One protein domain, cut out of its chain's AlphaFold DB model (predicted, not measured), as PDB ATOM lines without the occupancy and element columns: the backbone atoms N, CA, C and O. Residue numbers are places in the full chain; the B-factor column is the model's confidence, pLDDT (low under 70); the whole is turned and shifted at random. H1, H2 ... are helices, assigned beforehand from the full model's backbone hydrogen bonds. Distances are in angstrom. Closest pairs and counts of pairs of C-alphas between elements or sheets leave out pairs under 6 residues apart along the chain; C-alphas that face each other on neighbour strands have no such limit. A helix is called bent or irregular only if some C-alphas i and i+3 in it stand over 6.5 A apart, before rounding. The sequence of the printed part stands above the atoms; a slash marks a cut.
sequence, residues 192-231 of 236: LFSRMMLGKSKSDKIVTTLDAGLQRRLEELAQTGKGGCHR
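AT A GLANCE: This is residues 192 to 231 of the 236 residues of the protein "Peptidoglycan protein" of Shigella flexneri (UniProt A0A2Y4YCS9). The printed part is an open hook: a short helix, H1, runs toward one end, a long link turns back there, and a longer helix, H2, sticks out as a free arm to the other end. The two helices do not form a packed pair, and no core lies between them; H2 makes much of the length. The printed part has 40 residues with two named helices, H1 then H2, and no named strand, so its class is all helix. It is extended, with a radius of gyration of the C-alphas of 14.4 A, and the C-alphas span 45 by 19 by 9 A.

HOW THE PARTS SIT: H1, residues 192 to 200, and H2, residues 212 to 229, are apart: no C-alpha of the one is within 8 A of the other. A long link of 11 residues joins them. Residues 199 to 205, of which 199 and 200 belong to H1, stand free, and so do residues 211 to 231, of which 212 to 229 belong to H2. In H1 every O i to N i+4 pair is within hydrogen-bond range; in H2 12 of 14 are.

IN THESE COORDINATES: H1 begins at C-alpha 192, (-20.725, -26.226, 45.269), and measures 12.5 A from first to last C-alpha. H2 begins at C-alpha 212, (-7.007, -26.630, 47.222), and ends at C-alpha 229, (-18.887, -3.109, 45.305), 26.4 A away. Neither helix is bent.

THE WHOLE: The two C-alphas farthest apart are those of Asp 204, in the link, and Arg 231, at 45.6 A. The printed part has no cut. The mean pLDDT of the printed part is 79.9, and residues 225 to 231 are under 70.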
ATOM      1  N   LEU A 192     -19.992 -26.144  46.537       86.56
ATOM      2  CA  LEU A 192     -20.725 -26.226  45.269       86.56
ATOM      3  C   LEU A 192     -20.109 -27.254  44.317       86.56
ATOM      4  O   LEU A 192     -20.836 -28.041  43.712       86.56
ATOM      5  N   PHE A 193     -18.778 -27.286  44.221       87.44
ATOM      6  CA  PHE A 193     -18.070 -28.268  43.406       87.44
ATOM      7  C   PHE A 193     -18.297 -29.686  43.936       87.44
ATOM      8  O   PHE A 193     -18.668 -30.570  43.166       87.44
ATOM      9  N   SER A 194     -18.182 -29.893  45.250       87.62
ATOM     10  CA  SER A 194     -18.477 -31.178  45.893       87.62
ATOM     11  C   SER A 194     -19.904 -31.641  45.591       87.62
ATOM     12  O   SER A 194     -20.109 -32.789  45.198       87.62
ATOM     13  N   ARG A 195     -20.898 -30.745  45.683       85.62
ATOM     14  CA  ARG A 195     -22.292 -31.058  45.331       85.62
ATOM     15  C   ARG A 195     -22.460 -31.397  43.848       85.62
ATOM     16  O   ARG A 195     -23.173 -32.342  43.524       85.62
ATOM     17  N   MET A 196     -21.806 -30.656  42.953       87.69
ATOM     18  CA  MET A 196     -21.821 -30.944  41.517       87.69
ATOM     19  C   MET A 196     -21.228 -32.327  41.225       87.69
ATOM     20  O   MET A 196     -21.804 -33.088  40.451       87.69
ATOM     21  N   MET A 197     -20.101 -32.671  41.850       88.56
ATOM     22  CA  MET A 197     -19.435 -33.956  41.636       88.56
ATOM     23  C   MET A 197     -20.270 -35.137  42.137       88.56
ATOM     24  O   MET A 197     -20.332 -36.151  41.447       88.56
ATOM     25  N   LEU A 198     -20.987 -34.980  43.256       86.00
ATOM     26  CA  LEU A 198     -21.967 -35.971  43.726       86.00
ATOM     27  C   LEU A 198     -23.130 -36.178  42.740       86.00
ATOM     28  O   LEU A 198     -23.696 -37.263  42.681       86.00
ATOM     29  N   GLY A 199     -23.484 -35.159  41.951       85.88
ATOM     30  CA  GLY A 199     -24.466 -35.292  40.871       85.88
ATOM     31  C   GLY A 199     -23.914 -35.972  39.612       85.88
ATOM     32  O   GLY A 199     -24.677 -36.567  38.856       85.88
ATOM     33  N   LYS A 200     -22.597 -35.892  39.380       87.44
ATOM     34  CA  LYS A 200     -21.931 -36.417  38.175       87.44
ATOM     35  C   LYS A 200     -21.395 -37.838  38.330       87.44
ATOM     36  O   LYS A 200     -21.233 -38.527  37.330       87.44
ATOM     37  N   SER A 201     -21.097 -38.277  39.550       83.44
ATOM     38  CA  SER A 201     -20.517 -39.593  39.809       83.44
ATOM     39  C   SER A 201     -21.217 -40.286  40.967       83.44
ATOM     40  O   SER A 201     -21.466 -39.685  42.007       83.44
ATOM     41  N   LYS A 202     -21.475 -41.585  40.790       83.56
ATOM     42  CA  LYS A 202     -21.945 -42.494  41.847       83.56
ATOM     43  C   LYS A 202     -20.798 -43.258  42.522       83.56
ATOM     44  O   LYS A 202     -21.056 -44.186  43.274       83.56
ATOM     45  N   SER A 203     -19.546 -42.921  42.203       81.31
ATOM     46  CA  SER A 203     -18.376 -43.608  42.759       81.31
ATOM     47  C   SER A 203     -18.179 -43.248  44.229       81.31
ATOM     48  O   SER A 203     -18.252 -42.072  44.584       81.31
ATOM     49  N   ASP A 204     -17.824 -44.235  45.053       73.81
ATOM     50  CA  ASP A 204     -17.554 -44.034  46.486       73.81
ATOM     51  C   ASP A 204     -16.337 -43.134  46.749       73.81
ATOM     52  O   ASP A 204     -16.253 -42.455  47.773       73.81
ATOM     53  N   LYS A 205     -15.386 -43.096  45.807       81.69
ATOM     54  CA  LYS A 205     -14.231 -42.196  45.830       81.69
ATOM     55  C   LYS A 205     -14.180 -41.387  44.542       81.69
ATOM     56  O   LYS A 205     -13.956 -41.935  43.466       81.69
ATOM     57  N   ILE A 206     -14.334 -40.071  44.668       85.25
ATOM     58  CA  ILE A 206     -14.205 -39.129  43.555       85.25
ATOM     59  C   ILE A 206     -12.834 -38.461  43.657       85.25
ATOM     60  O   ILE A 206     -12.595 -37.639  44.540       85.25
ATOM     61  N   VAL A 207     -11.922 -38.828  42.759       85.94
ATOM     62  CA  VAL A 207     -10.637 -38.136  42.601       85.94
ATOM     63  C   VAL A 207     -10.846 -36.984  41.625       85.94
ATOM     64  O   VAL A 207     -11.437 -37.170  40.565       85.94
ATOM     65  N   THR A 208     -10.400 -35.786  41.997       88.06
ATOM     66  CA  THR A 208     -10.576 -34.576  41.183       88.06
ATOM     67  C   THR A 208      -9.249 -33.861  41.010       88.06
ATOM     68  O   THR A 208      -8.332 -34.048  41.806       88.06
ATOM     69  N   THR A 209      -9.166 -33.019  39.986       90.31
ATOM     70  CA  THR A 209      -8.030 -32.124  39.738       90.31
ATOM     71  C   THR A 209      -8.168 -30.793  40.483       90.31
ATOM     72  O   THR A 209      -7.478 -29.835  40.146       90.31
ATOM     73  N   LEU A 210      -9.098 -30.691  41.445       86.06
ATOM     74  CA  LEU A 210      -9.311 -29.468  42.212       86.06
ATOM     75  C   LEU A 210      -8.070 -29.170  43.058       86.06
ATOM     76  O   LEU A 210      -7.739 -29.921  43.976       86.06
ATOM     77  N   ASP A 211      -7.426 -28.044  42.774       87.88
ATOM     78  CA  ASP A 211      -6.313 -27.545  43.571       87.88
ATOM     79  C   ASP A 211      -6.841 -26.755  44.778       87.88
ATOM     80  O   ASP A 211      -7.511 -25.727  44.642       87.88
ATOM     81  N   ALA A 212      -6.539 -27.242  45.983       85.06
ATOM     82  CA  ALA A 212      -7.007 -26.630  47.222       85.06
ATOM     83  C   ALA A 212      -6.400 -25.238  47.479       85.06
ATOM     84  O   ALA A 212      -7.028 -24.422  48.152       85.06
ATOM     85  N   GLY A 213      -5.191 -24.964  46.984       86.62
ATOM     86  CA  GLY A 213      -4.530 -23.669  47.125       86.62
ATOM     87  C   GLY A 213      -5.143 -22.617  46.204       86.62
ATOM     88  O   GLY A 213      -5.464 -21.517  46.656       86.62
ATOM     89  N   LEU A 214      -5.363 -22.968  44.936       87.06
ATOM     90  CA  LEU A 214      -6.010 -22.096  43.954       87.06
ATOM     91  C   LEU A 214      -7.451 -21.773  44.361       87.06
ATOM     92  O   LEU A 214      -7.856 -20.613  44.316       87.06
ATOM     93  N   GLN A 215      -8.195 -22.774  44.835       89.06
ATOM     94  CA  GLN A 215      -9.560 -22.594  45.317       89.06
ATOM     95  C   GLN A 215      -9.643 -21.592  46.483       89.06
ATOM     96  O   GLN A 215     -10.462 -20.678  46.432       89.06
ATOM     97  N   ARG A 216      -8.763 -21.698  47.495       86.94
ATOM     98  CA  ARG A 216      -8.727 -20.733  48.617       86.94
ATOM     99  C   ARG A 216      -8.468 -19.310  48.142       86.94
ATOM    100  O   ARG A 216      -9.184 -18.399  48.538       86.94
ATOM    101  N   ARG A 217      -7.480 -19.130  47.259       87.25
ATOM    102  CA  ARG A 217      -7.131 -17.807  46.718       87.25
ATOM    103  C   ARG A 217      -8.308 -17.174  45.975       87.25
ATOM    104  O   ARG A 217      -8.560 -15.984  46.134       87.25
ATOM    105  N   LEU A 218      -9.045 -17.956  45.183       86.69
ATOM    106  CA  LEU A 218     -10.232 -17.461  44.479       86.69
ATOM    107  C   LEU A 218     -11.359 -17.065  45.440       86.69
ATOM    108  O   LEU A 218     -12.018 -16.051  45.213       86.69
ATOM    109  N   GLU A 219     -11.576 -17.821  46.515       84.62
ATOM    110  CA  GLU A 219     -12.573 -17.471  47.533       84.62
ATOM    111  C   GLU A 219     -12.204 -16.194  48.291       84.62
ATOM    112  O   GLU A 219     -13.061 -15.327  48.471       84.62
ATOM    113  N   GLU A 220     -10.934 -16.034  48.672       85.69
ATOM    114  CA  GLU A 220     -10.418 -14.813  49.303       85.69
ATOM    115  C   GLU A 220     -10.612 -13.584  48.397       85.69
ATOM    116  O   GLU A 220     -11.111 -12.545  48.847       85.69
ATOM    117  N   LEU A 221     -10.300 -13.709  47.100       86.31
ATOM    118  CA  LEU A 221     -10.529 -12.656  46.101       86.31
ATOM    119  C   LEU A 221     -12.022 -12.333  45.929       86.31
ATOM    120  O   LEU A 221     -12.413 -11.167  45.874       86.31
ATOM    121  N   ALA A 222     -12.885 -13.349  45.879       83.69
ATOM    122  CA  ALA A 222     -14.327 -13.152  45.750       83.69
ATOM    123  C   ALA A 222     -14.943 -12.474  46.989       83.69
ATOM    124  O   ALA A 222     -15.864 -11.661  46.861       83.69
ATOM    125  N   GLN A 223     -14.446 -12.785  48.189       81.44
ATOM    126  CA  GLN A 223     -14.899 -12.164  49.437       81.44
ATOM    127  C   GLN A 223     -14.446 -10.704  49.546       81.44
ATOM    128  O   GLN A 223     -15.251  -9.836  49.891       81.44
ATOM    129  N   THR A 224     -13.194 -10.409  49.191       79.94
ATOM    130  CA  THR A 224     -12.657  -9.038  49.197       79.94
ATOM    131  C   THR A 224     -13.317  -8.150  48.137       79.94
ATOM    132  O   THR A 224     -13.670  -7.006  48.434       79.94
ATOM    133  N   GLY A 225     -13.604  -8.679  46.941       67.00
ATOM    134  CA  GLY A 225     -14.304  -7.948  45.875       67.00
ATOM    135  C   GLY A 225     -15.732  -7.509  46.239       67.00
ATOM    136  O   GLY A 225     -16.156  -6.404  45.887       67.00
ATOM    137  N   LYS A 226     -16.471  -8.307  47.022       59.34
ATOM    138  CA  LYS A 226     -17.819  -7.941  47.506       59.34
ATOM    139  C   LYS A 226     -17.817  -6.737  48.458       59.34
ATOM    140  O   LYS A 226     -18.763  -5.953  48.442       59.34
ATOM    141  N   GLY A 227     -16.747  -6.542  49.234       53.69
ATOM    142  CA  GLY A 227     -16.581  -5.380  50.121       53.69
ATOM    143  C   GLY A 227     -16.224  -4.068  49.402       53.69
ATOM    144  O   GLY A 227     -16.301  -2.994  50.007       53.69
ATOM    145  N   GLY A 228     -15.832  -4.132  48.126       51.22
ATOM    146  CA  GLY A 228     -15.591  -2.964  47.270       51.22
ATOM    147  C   GLY A 228     -16.850  -2.491  46.538       51.22
ATOM    148  O   GLY A 228     -17.087  -1.291  46.429       51.22
ATOM    149  N   CYS A 229     -17.709  -3.425  46.117       51.12
ATOM    150  CA  CYS A 229     -18.887  -3.109  45.305       51.12
ATOM    151  C   CYS A 229     -19.976  -2.329  46.073       51.12
ATOM    152  O   CYS A 229     -20.674  -1.508  45.487       51.12
ATOM    153  N   HIS A 230     -20.076  -2.488  47.399       47.03
ATOM    154  CA  HIS A 230     -21.008  -1.696  48.219       47.03
ATOM    155  C   HIS A 230     -20.571  -0.243  48.473       47.03
ATOM    156  O   HIS A 230     -21.402   0.565  48.879       47.03
ATOM    157  N   ARG A 231     -19.306   0.125  48.226       45.75
ATOM    158  CA  ARG A 231     -18.818   1.506  48.418       45.75
ATOM    159  C   ARG A 231     -18.864   2.369  47.155       45.75
ATOM    160  O   ARG A 231     -18.652   3.571  47.252       45.75
TER     161      ARG A 231